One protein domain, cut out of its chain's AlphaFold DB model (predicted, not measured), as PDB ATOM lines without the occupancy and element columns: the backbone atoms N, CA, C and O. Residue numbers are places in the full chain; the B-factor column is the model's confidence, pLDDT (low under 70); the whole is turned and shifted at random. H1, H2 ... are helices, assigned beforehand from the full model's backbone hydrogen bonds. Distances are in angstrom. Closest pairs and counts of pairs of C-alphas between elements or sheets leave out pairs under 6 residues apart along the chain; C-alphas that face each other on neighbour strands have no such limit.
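AT A GLANCE: This is residues 4 to 78 of the 84 residues of an uncharacterized protein of Ralstonia sp. TCR112 (UniProt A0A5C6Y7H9). The longest helix, H2, runs along one side of this small all-helix domain and packs with residues 32 to 36 on H4. H3 turns away from the end of H2, H1 is nearest the middle, and short H5 packs on H4. The printed part has 75 residues with five named helices, H1 to H5 in chain order, and no named strand. It is compact and rounded, radius of gyration of the C-alphas 12.1 A, spans 34 by 23 by 20 A.

IN THESE COORDINATES: H2, residues 19 to 36, is 25.5 A long, from C-alpha 19 at (72.268, 64.909, 35.593). H4 is residues 54 to 64, 15.1 A, and H3 residues 40 to 48, 12.1 A. H1 is residues 4 to 9; H5, residues 73 to 76, ends at C-alpha 76 at (57.934, 91.495, 38.411).

HOW THE PARTS SIT: H2 touches H4 with residues 32 to 36 alone, C-alphas of Ala 36 and Arg 59 closest at 4.8 A, at a steep tilt of 45 degrees, opposite ways. H4 touches H5, C-alphas of Ala 57 and Val 73 closest at 5.9 A. H2 and H3 are close but not clearly touching, about perpendicular at 82 degrees, C-alphas of Leu 33 and Met 40 closest at 7.5 A. H1 and H3 only just touch, with 3 pairs of C-alphas within 8 A, those of Val 4 and Arg 47 closest at 6.7 A. H1 and H2 are apart. Every O i to N i+4 pair is within hydrogen-bond range in H1, H2, H3 and H4; H5 is too short for one.

THE WHOLE: The C-alphas farthest apart, those of Pro 19 and Pro 78, are 35.9 A apart. The printed part has no cut, no link is long, and no printed residue is under 70 in pLDDT.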
ATOM      1  N   VAL A   4      64.288  87.429  37.129       93.75
ATOM      2  CA  VAL A   4      65.666  87.120  37.528       93.75
ATOM      3  C   VAL A   4      65.696  85.788  38.263       93.75
ATOM      4  O   VAL A   4      66.402  84.874  37.841       93.75
ATOM      5  N   GLU A   5      64.850  85.655  39.279       93.56
ATOM      6  CA  GLU A   5      64.713  84.436  40.075       93.56
ATOM      7  C   GLU A   5      64.298  83.246  39.210       93.56
ATOM      8  O   GLU A   5      64.844  82.151  39.344       93.56
ATOM      9  N   TRP A   6      63.381  83.461  38.262       94.75
ATOM     10  CA  TRP A   6      62.942  82.414  37.345       94.75
ATOM     11  C   TRP A   6      64.079  81.913  36.446       94.75
ATOM     12  O   TRP A   6      64.242  80.707  36.248       94.75
ATOM     13  N   LEU A   7      64.895  82.827  35.909       93.38
ATOM     14  CA  LEU A   7      66.054  82.476  35.086       93.38
ATOM     15  C   LEU A   7      67.113  81.711  35.883       93.38
ATOM     16  O   LEU A   7      67.726  80.787  35.341       93.38
ATOM     17  N   ASP A   8      67.301  82.070  37.149       91.56
ATOM     18  CA  ASP A   8      68.256  81.415  38.037       91.56
ATOM     19  C   ASP A   8      67.746  80.023  38.459       91.56
ATOM     20  O   ASP A   8      68.494  79.043  38.382       91.56
ATOM     21  N   ALA A   9      66.453  79.879  38.775       90.69
ATOM     22  CA  ALA A   9      65.816  78.590  39.063       90.69
ATOM     23  C   ALA A   9      65.906  77.618  37.872       90.69
ATOM     24  O   ALA A   9      66.197  76.429  38.035       90.69
ATOM     25  N   MET A  10      65.733  78.138  36.654       90.06
ATOM     26  CA  MET A  10      65.797  77.382  35.397       90.06
ATOM     27  C   MET A  10      67.220  77.268  34.817       90.06
ATOM     28  O   MET A  10      67.409  76.803  33.680       90.06
ATOM     29  N   CYS A  11      68.239  77.680  35.577       88.38
ATOM     30  CA  CYS A  11      69.635  77.543  35.191       88.38
ATOM     31  C   CYS A  11      70.077  76.072  35.247       88.38
ATOM     32  O   CYS A  11      69.892  75.377  36.244       88.38
ATOM     33  N   LEU A  12      70.699  75.596  34.165       89.19
ATOM     34  CA  LEU A  12      71.179  74.210  34.043       89.19
ATOM     35  C   LEU A  12      72.643  74.033  34.469       89.19
ATOM     36  O   LEU A  12      73.109  72.904  34.622       89.19
ATOM     37  N   ASN A  13      73.361  75.145  34.650       83.94
ATOM     38  CA  ASN A  13      74.808  75.175  34.863       83.94
ATOM     39  C   ASN A  13      75.191  75.291  36.348       83.94
ATOM     40  O   ASN A  13      76.334  75.616  36.659       83.94
ATOM     41  N   SER A  14      74.255  75.058  37.274       81.75
ATOM     42  CA  SER A  14      74.585  75.065  38.701       81.75
ATOM     43  C   SER A  14      75.514  73.894  39.046       81.75
ATOM     44  O   SER A  14      75.309  72.775  38.571       81.75
ATOM     45  N   LYS A  15      76.529  74.147  39.884       78.81
ATOM     46  CA  LYS A  15      77.542  73.153  40.289       78.81
ATOM     47  C   LYS A  15      76.947  71.974  41.072       78.81
ATOM     48  O   LYS A  15      77.504  70.886  41.033       78.81
ATOM     49  N   ASN A  16      75.794  72.174  41.714       83.81
ATOM     50  CA  ASN A  16      75.132  71.176  42.566       83.81
ATOM     51  C   ASN A  16      74.008  70.411  41.844       83.81
ATOM     52  O   ASN A  16      73.177  69.769  42.483       83.81
ATOM     53  N   LEU A  17      73.920  70.527  40.517       85.81
ATOM     54  CA  LEU A  17      72.814  69.976  39.745       85.81
ATOM     55  C   LEU A  17      73.175  68.579  39.232       85.81
ATOM     56  O   LEU A  17      74.071  68.426  38.400       85.81
ATOM     57  N   THR A  18      72.464  67.561  39.714       91.00
ATOM     58  CA  THR A  18      72.633  66.189  39.219       91.00
ATOM     59  C   THR A  18      72.195  66.090  37.750       91.00
ATOM     60  O   THR A  18      71.363  66.886  37.297       91.00
ATOM     61  N   PRO A  19      72.697  65.105  36.979       90.25
ATOM     62  CA  PRO A  19      72.268  64.909  35.593       90.25
ATOM     63  C   PRO A  19      70.747  64.731  35.443       90.25
ATOM     64  O   PRO A  19      70.146  65.316  34.543       90.25
ATOM     65  N   GLY A  20      70.108  63.992  36.358       89.88
ATOM     66  CA  GLY A  20      68.655  63.785  36.345       89.88
ATOM     67  C   GLY A  20      67.866  65.073  36.594       89.88
ATOM     68  O   GLY A  20      66.923  65.378  35.864       89.88
ATOM     69  N   GLU A  21      68.291  65.882  37.566       90.25
ATOM     70  CA  GLU A  21      67.663  67.179  37.832       90.25
ATOM     71  C   GLU A  21      67.865  68.153  36.666       90.25
ATOM     72  O   GLU A  21      66.973  68.937  36.335       90.25
ATOM     73  N   ARG A  22      69.017  68.075  35.990       91.75
ATOM     74  CA  ARG A  22      69.314  68.899  34.816       91.75
ATOM     75  C   ARG A  22      68.342  68.604  33.687       91.75
ATOM     76  O   ARG A  22      67.774  69.543  33.128       91.75
ATOM     77  N   GLU A  23      68.126  67.333  33.367       92.50
ATOM     78  CA  GLU A  23      67.176  66.957  32.321       92.50
ATOM     79  C   GLU A  23      65.732  67.285  32.725       92.50
ATOM     80  O   GLU A  23      64.990  67.827  31.903       92.50
ATOM     81  N   ARG A  24      65.354  67.104  34.001       90.19
ATOM     82  CA  ARG A  24      64.037  67.524  34.513       90.19
ATOM     83  C   ARG A  24      63.798  69.020  34.305       90.19
ATOM     84  O   ARG A  24      62.802  69.402  33.686       90.19
ATOM     85  N   ARG A  25      64.731  69.874  34.745       91.62
ATOM     86  CA  ARG A  25      64.640  71.334  34.564       91.62
ATOM     87  C   ARG A  25      64.663  71.730  33.098       91.62
ATOM     88  O   ARG A  25      63.933  72.626  32.692       91.62
ATOM     89  N   LYS A  26      65.476  71.069  32.273       93.25
ATOM     90  CA  LYS A  26      65.539  71.331  30.831       93.25
ATOM     91  C   LYS A  26      64.206  71.021  30.151       93.25
ATOM     92  O   LYS A  26      63.744  71.843  29.355       93.25
ATOM     93  N   ALA A  27      63.580  69.891  30.477       93.38
ATOM     94  CA  ALA A  27      62.269  69.509  29.961       93.38
ATOM     95  C   ALA A  27      61.182  70.487  30.429       93.38
ATOM     96  O   ALA A  27      60.411  71.001  29.613       93.38
ATOM     97  N   GLU A  28      61.169  70.816  31.721       93.56
ATOM     98  CA  GLU A  28      60.218  71.765  32.301       93.56
ATOM     99  C   GLU A  28      60.352  73.160  31.682       93.56
ATOM    100  O   GLU A  28      59.371  73.710  31.176       93.56
ATOM    101  N   ARG A  29      61.575  73.696  31.621       94.69
ATOM    102  CA  ARG A  29      61.892  74.977  30.983       94.69
ATOM    103  C   ARG A  29      61.433  75.006  29.533       94.69
ATOM    104  O   ARG A  29      60.790  75.960  29.111       94.69
ATOM    105  N   THR A  30      61.735  73.958  28.768       94.88
ATOM    106  CA  THR A  30      61.338  73.860  27.356       94.88
ATOM    107  C   THR A  30      59.819  73.877  27.206       94.88
ATOM    108  O   THR A  30      59.287  74.599  26.363       94.88
ATOM    109  N   ARG A  31      59.103  73.145  28.068       95.31
ATOM    110  CA  ARG A  31      57.638  73.128  28.093       95.31
ATOM    111  C   ARG A  31      57.057  74.506  28.410       95.31
ATOM    112  O   ARG A  31      56.121  74.927  27.731       95.31
ATOM    113  N   ILE A  32      57.593  75.201  29.415       95.69
ATOM    114  CA  ILE A  32      57.130  76.541  29.806       95.69
ATOM    115  C   ILE A  32      57.378  77.537  28.673       95.69
ATOM    116  O   ILE A  32      56.455  78.238  28.275       95.69
ATOM    117  N   LEU A  33      58.585  77.555  28.102       95.69
ATOM    118  CA  LEU A  33      58.944  78.451  26.999       95.69
ATOM    119  C   LEU A  33      58.060  78.237  25.767       95.69
ATOM    120  O   LEU A  33      57.554  79.205  25.204       95.69
ATOM    121  N   LYS A  34      57.800  76.973  25.399       95.88
ATOM    122  CA  LYS A  34      56.892  76.632  24.297       95.88
ATOM    123  C   LYS A  34      55.465  77.119  24.564       95.88
ATOM    124  O   LYS A  34      54.841  77.679  23.674       95.88
ATOM    125  N   LYS A  35      54.949  76.940  25.786       94.75
ATOM    126  CA  LYS A  35      53.609  77.424  26.175       94.75
ATOM    127  C   LYS A  35      53.520  78.951  26.253       94.75
ATOM    128  O   LYS A  35      52.467  79.509  25.966       94.75
ATOM    129  N   ALA A  36      54.596  79.614  26.667       94.56
ATOM    130  CA  ALA A  36      54.661  81.068  26.799       94.56
ATOM    131  C   ALA A  36      54.906  81.791  25.463       94.56
ATOM    132  O   ALA A  36      54.865  83.026  25.437       94.56
ATOM    133  N   ASP A  37      55.160  81.037  24.385       95.81
ATOM    134  CA  ASP A  37      55.615  81.550  23.092       95.81
ATOM    135  C   ASP A  37      56.832  82.478  23.269       95.81
ATOM    136  O   ASP A  37      56.793  83.689  23.033       95.81
ATOM    137  N   ALA A  38      57.891  81.909  23.852       94.88
ATOM    138  CA  ALA A  38      59.101  82.624  24.228       94.88
ATOM    139  C   ALA A  38      60.350  81.754  24.053       94.88
ATOM    140  O   ALA A  38      60.296  80.526  24.050       94.88
ATOM    141  N   THR A  39      61.512  82.403  23.978       95.25
ATOM    142  CA  THR A  39      62.814  81.728  23.991       95.25
ATOM    143  C   THR A  39      63.633  82.173  25.199       95.25
ATOM    144  O   THR A  39      63.420  83.258  25.745       95.25
ATOM    145  N   MET A  40      64.635  81.375  25.585       94.69
ATOM    146  CA  MET A  40      65.604  81.806  26.602       94.69
ATOM    147  C   MET A  40      66.293  83.115  26.220       94.69
ATOM    148  O   MET A  40      66.586  83.920  27.099       94.69
ATOM    149  N   ASN A  41      66.535  83.344  24.926       94.31
ATOM    150  CA  ASN A  41      67.157  84.576  24.462       94.31
ATOM    151  C   ASN A  41      66.238  85.782  24.696       94.31
ATOM    152  O   ASN A  41      66.672  86.782  25.257       94.31
ATOM    153  N   THR A  42      64.945  85.659  24.376       93.75
ATOM    154  CA  THR A  42      63.934  86.696  24.644       93.75
ATOM    155  C   THR A  42      63.897  87.080  26.125       93.75
ATOM    156  O   THR A  42      63.884  88.266  26.464       93.75
ATOM    157  N   LEU A  43      63.925  86.088  27.020       94.69
ATOM    158  CA  LEU A  43      63.908  86.323  28.465       94.69
ATOM    159  C   LEU A  43      65.218  86.945  28.972       94.69
ATOM    160  O   LEU A  43      65.179  87.889  29.756       94.69
ATOM    161  N   ARG A  44      66.378  86.482  28.491       93.88
ATOM    162  CA  ARG A  44      67.686  87.068  28.835       93.88
ATOM    163  C   ARG A  44      67.812  88.512  28.365       93.88
ATOM    164  O   ARG A  44      68.287  89.349  29.123       93.88
ATOM    165  N   MET A  45      67.336  88.815  27.159       94.00
ATOM    166  CA  MET A  45      67.295  90.183  26.643       94.00
ATOM    167  C   MET A  45      66.371  91.072  27.475       94.00
ATOM    168  O   MET A  45      66.726  92.211  27.757       94.00
ATOM    169  N   SER A  46      65.222  90.549  27.912       93.69
ATOM    170  CA  SER A  46      64.313  91.277  28.809       93.69
ATOM    171  C   SER A  46      64.981  91.575  30.159       93.69
ATOM    172  O   SER A  46      64.955  92.713  30.617       93.69
ATOM    173  N   ARG A  47      65.679  90.590  30.751       92.75
ATOM    174  CA  ARG A  47      66.489  90.786  31.968       92.75
ATOM    175  C   ARG A  47      67.571  91.845  31.759       92.75
ATOM    176  O   ARG A  47      67.704  92.733  32.586       92.75
ATOM    177  N   HIS A  48      68.326  91.764  30.663       92.81
ATOM    178  CA  HIS A  48      69.408  92.707  30.372       92.81
ATOM    179  C   HIS A  48      68.904  94.144  30.190       92.81
ATOM    180  O   HIS A  48      69.546  95.081  30.648       92.81
ATOM    181  N   ARG A  49      67.731  94.321  29.571       90.00
ATOM    182  CA  ARG A  49      67.080  95.631  29.410       90.00
ATOM    183  C   ARG A  49      66.396  96.135  30.686       90.00
ATOM    184  O   ARG A  49      65.884  97.246  30.678       90.00
ATOM    185  N   GLY A  50      66.321  95.317  31.738       87.94
ATOM    186  CA  GLY A  50      65.598  95.637  32.971       87.94
ATOM    187  C   GLY A  50      64.076  95.713  32.810       87.94
ATOM    188  O   GLY A  50      63.391  96.142  33.730       87.94
ATOM    189  N   VAL A  51      63.530  95.300  31.660       89.12
ATOM    190  CA  VAL A  51      62.100  95.408  31.356       89.12
ATOM    191  C   VAL A  51      61.610  94.185  30.589       89.12
ATOM    192  O   VAL A  51      62.240  93.707  29.645       89.12
ATOM    193  N   ILE A  52      60.436  93.694  30.975       93.25
ATOM    194  CA  ILE A  52      59.687  92.662  30.259       93.25
ATOM    195  C   ILE A  52      58.318  93.233  29.893       93.25
ATOM    196  O   ILE A  52      57.723  93.975  30.662       93.25
ATOM    197  N   GLY A  53      57.799  92.931  28.705       93.25
ATOM    198  CA  GLY A  53      56.464  93.399  28.325       93.25
ATOM    199  C   GLY A  53      55.366  92.667  29.107       93.25
ATOM    200  O   GLY A  53      55.424  91.445  29.242       93.25
ATOM    201  N   ILE A  54      54.314  93.376  29.534       93.69
ATOM    202  CA  ILE A  54      53.195  92.802  30.310       93.69
ATOM    203  C   ILE A  54      52.539  91.588  29.630       93.69
ATOM    204  O   ILE A  54      52.182  90.613  30.288       93.69
ATOM    205  N   LYS A  55      52.420  91.603  28.294       93.88
ATOM    206  CA  LYS A  55      51.878  90.471  27.522       93.88
ATOM    207  C   LYS A  55      52.748  89.223  27.685       93.88
ATOM    208  O   LYS A  55      52.220  88.145  27.941       93.88
ATOM    209  N   LEU A  56      54.068  89.377  27.572       94.88
ATOM    210  CA  LEU A  56      55.020  88.283  27.753       94.88
ATOM    211  C   LEU A  56      55.024  87.794  29.207       94.88
ATOM    212  O   LEU A  56      54.977  86.589  29.433       94.88
ATOM    213  N   ALA A  57      54.987  88.712  30.176       94.75
ATOM    214  CA  ALA A  57      54.925  88.386  31.599       94.75
ATOM    215  C   ALA A  57      53.677  87.548  31.946       94.75
ATOM    216  O   ALA A  57      53.796  86.493  32.561       94.75
ATOM    217  N   ARG A  58      52.486  87.939  31.466       94.94
ATOM    218  CA  ARG A  58      51.238  87.174  31.669       94.94
ATOM    219  C   ARG A  58      51.265  85.797  31.003       94.94
ATOM    220  O   ARG A  58      50.782  84.824  31.579       94.94
ATOM    221  N   ARG A  59      51.831  85.686  29.792       96.31
ATOM    222  CA  ARG A  59      52.011  84.379  29.133       96.31
ATOM    223  C   ARG A  59      52.951  83.481  29.934       96.31
ATOM    224  O   ARG A  59      52.652  82.301  30.096       96.31
ATOM    225  N   LEU A  60      54.041  84.039  30.457       95.56
ATOM    226  CA  LEU A  60      55.010  83.313  31.274       95.56
ATOM    227  C   LEU A  60      54.407  82.861  32.612       95.56
ATOM    228  O   LEU A  60      54.585  81.707  32.993       95.56
ATOM    229  N   GLU A  61      53.629  83.711  33.284       95.94
ATOM    230  CA  GLU A  61      52.884  83.357  34.503       95.94
ATOM    231  C   GLU A  61      51.901  82.211  34.241       95.94
ATOM    232  O   GLU A  61      51.935  81.182  34.916       95.94
ATOM    233  N   LYS A  62      51.079  82.320  33.191       95.88
ATOM    234  CA  LYS A  62      50.132  81.259  32.819       95.88
ATOM    235  C   LYS A  62      50.839  79.949  32.456       95.88
ATOM    236  O   LYS A  62      50.344  78.876  32.791       95.88
ATOM    237  N   ALA A  63      51.974  80.023  31.764       95.62
ATOM    238  CA  ALA A  63      52.732  78.855  31.321       95.62
ATOM    239  C   ALA A  63      53.502  78.159  32.451       95.62
ATOM    240  O   ALA A  63      53.680  76.940  32.397       95.62
ATOM    241  N   SER A  64      53.965  78.926  33.441       95.12
ATOM    242  CA  SER A  64      54.726  78.432  34.594       95.12
ATOM    243  C   SER A  64      53.850  78.038  35.784       95.12
ATOM    244  O   SER A  64      54.366  77.459  36.735       95.12
ATOM    245  N   LYS A  65      52.536  78.278  35.739       94.44
ATOM    246  CA  LYS A  65      51.594  77.816  36.767       94.44
ATOM    247  C   LYS A  65      51.686  76.294  36.967       94.44
ATOM    248  O   LYS A  65      51.599  75.532  36.003       94.44
ATOM    249  N   GLY A  66      51.841  75.858  38.216       90.06
ATOM    250  CA  GLY A  66      52.027  74.463  38.616       90.06
ATOM    251  C   GLY A  66      53.419  73.892  38.323       90.06
ATOM    252  O   GLY A  66      53.585  72.675  38.334       90.06
ATOM    253  N   SER A  67      54.399  74.738  37.992       91.31
ATOM    254  CA  SER A  67      55.795  74.327  37.795       91.31
ATOM    255  C   SER A  67      56.621  74.514  39.063       91.31
ATOM    256  O   SER A  67      56.215  75.231  39.978       91.31
ATOM    257  N   SER A  68      57.814  73.919  39.097       87.94
ATOM    258  CA  SER A  68      58.756  74.115  40.209       87.94
ATOM    259  C   SER A  68      59.215  75.573  40.372       87.94
ATOM    260  O   SER A  68      59.670  75.958  41.448       87.94
ATOM    261  N   ALA A  69      59.074  76.393  39.324       89.94
ATOM    262  CA  ALA A  69      59.416  77.806  39.334       89.94
ATOM    263  C   ALA A  69      58.282  78.647  38.728       89.94
ATOM    264  O   ALA A  69      58.277  78.963  37.534       89.94
ATOM    265  N   GLU A  70      57.301  79.010  39.555       94.38
ATOM    266  CA  GLU A  70      56.184  79.851  39.122       94.38
ATOM    267  C   GLU A  70      56.583  81.327  39.013       94.38
ATOM    268  O   GLU A  70      56.802  82.015  40.017       94.38
ATOM    269  N   PHE A  71      56.606  81.835  37.783       95.06
ATOM    270  CA  PHE A  71      56.721  83.263  37.518       95.06
ATOM    271  C   PHE A  71      55.412  83.965  37.894       95.06
ATOM    272  O   PHE A  71      54.333  83.484  37.547       95.06
ATOM    273  N   LYS A  72      55.502  85.110  38.573       93.88
ATOM    274  CA  LYS A  72      54.341  85.931  38.940       93.88
ATOM    275  C   LYS A  72      54.512  87.332  38.387       93.88
ATOM    276  O   LYS A  72      55.561  87.948  38.558       93.88
ATOM    277  N   VAL A  73      53.465  87.850  37.752       93.31
ATOM    278  CA  VAL A  73      53.484  89.226  37.237       93.31
ATOM    279  C   VAL A  73      53.579  90.222  38.388       93.31
ATOM    280  O   VAL A  73      54.324  91.186  38.271       93.31
ATOM    281  N   ALA A  74      52.897  89.955  39.506       90.75
ATOM    282  CA  ALA A  74      52.924  90.813  40.692       90.75
ATOM    283  C   ALA A  74      54.343  91.014  41.257       90.75
ATOM    284  O   ALA A  74      54.687  92.124  41.645       90.75
ATOM    285  N   ASP A  75      55.186  89.976  41.227       90.81
ATOM    286  CA  ASP A  75      56.571  90.057  41.718       90.81
ATOM    287  C   ASP A  75      57.496  90.808  40.745       90.81
ATOM    288  O   ASP A  75      58.539  91.324  41.136       90.81
ATOM    289  N   GLN A  76      57.148  90.834  39.455       92.12
ATOM    290  CA  GLN A  76      57.934  91.495  38.411       92.12
ATOM    291  C   GLN A  76      57.516  92.952  38.173       92.12
ATOM    292  O   GLN A  76      58.340  93.751  37.732       92.12
ATOM    293  N   MET A  77      56.236  93.254  38.378       89.88
ATOM    294  CA  MET A  77      55.587  94.535  38.106       89.88
ATOM    295  C   MET A  77      54.624  94.871  39.258       89.88
ATOM    296  O   MET A  77      53.398  94.831  39.071       89.88
ATOM    297  N   PRO A  78      55.136  95.143  40.471       83.19
ATOM    298  CA  PRO A  78      54.296  95.440  41.633       83.19
ATOM    299  C   PRO A  78      53.413  96.681  41.424       83.19
ATOM    300  O   PRO A  78      52.318  96.769  41.978       83.19
TER     301      PRO A  78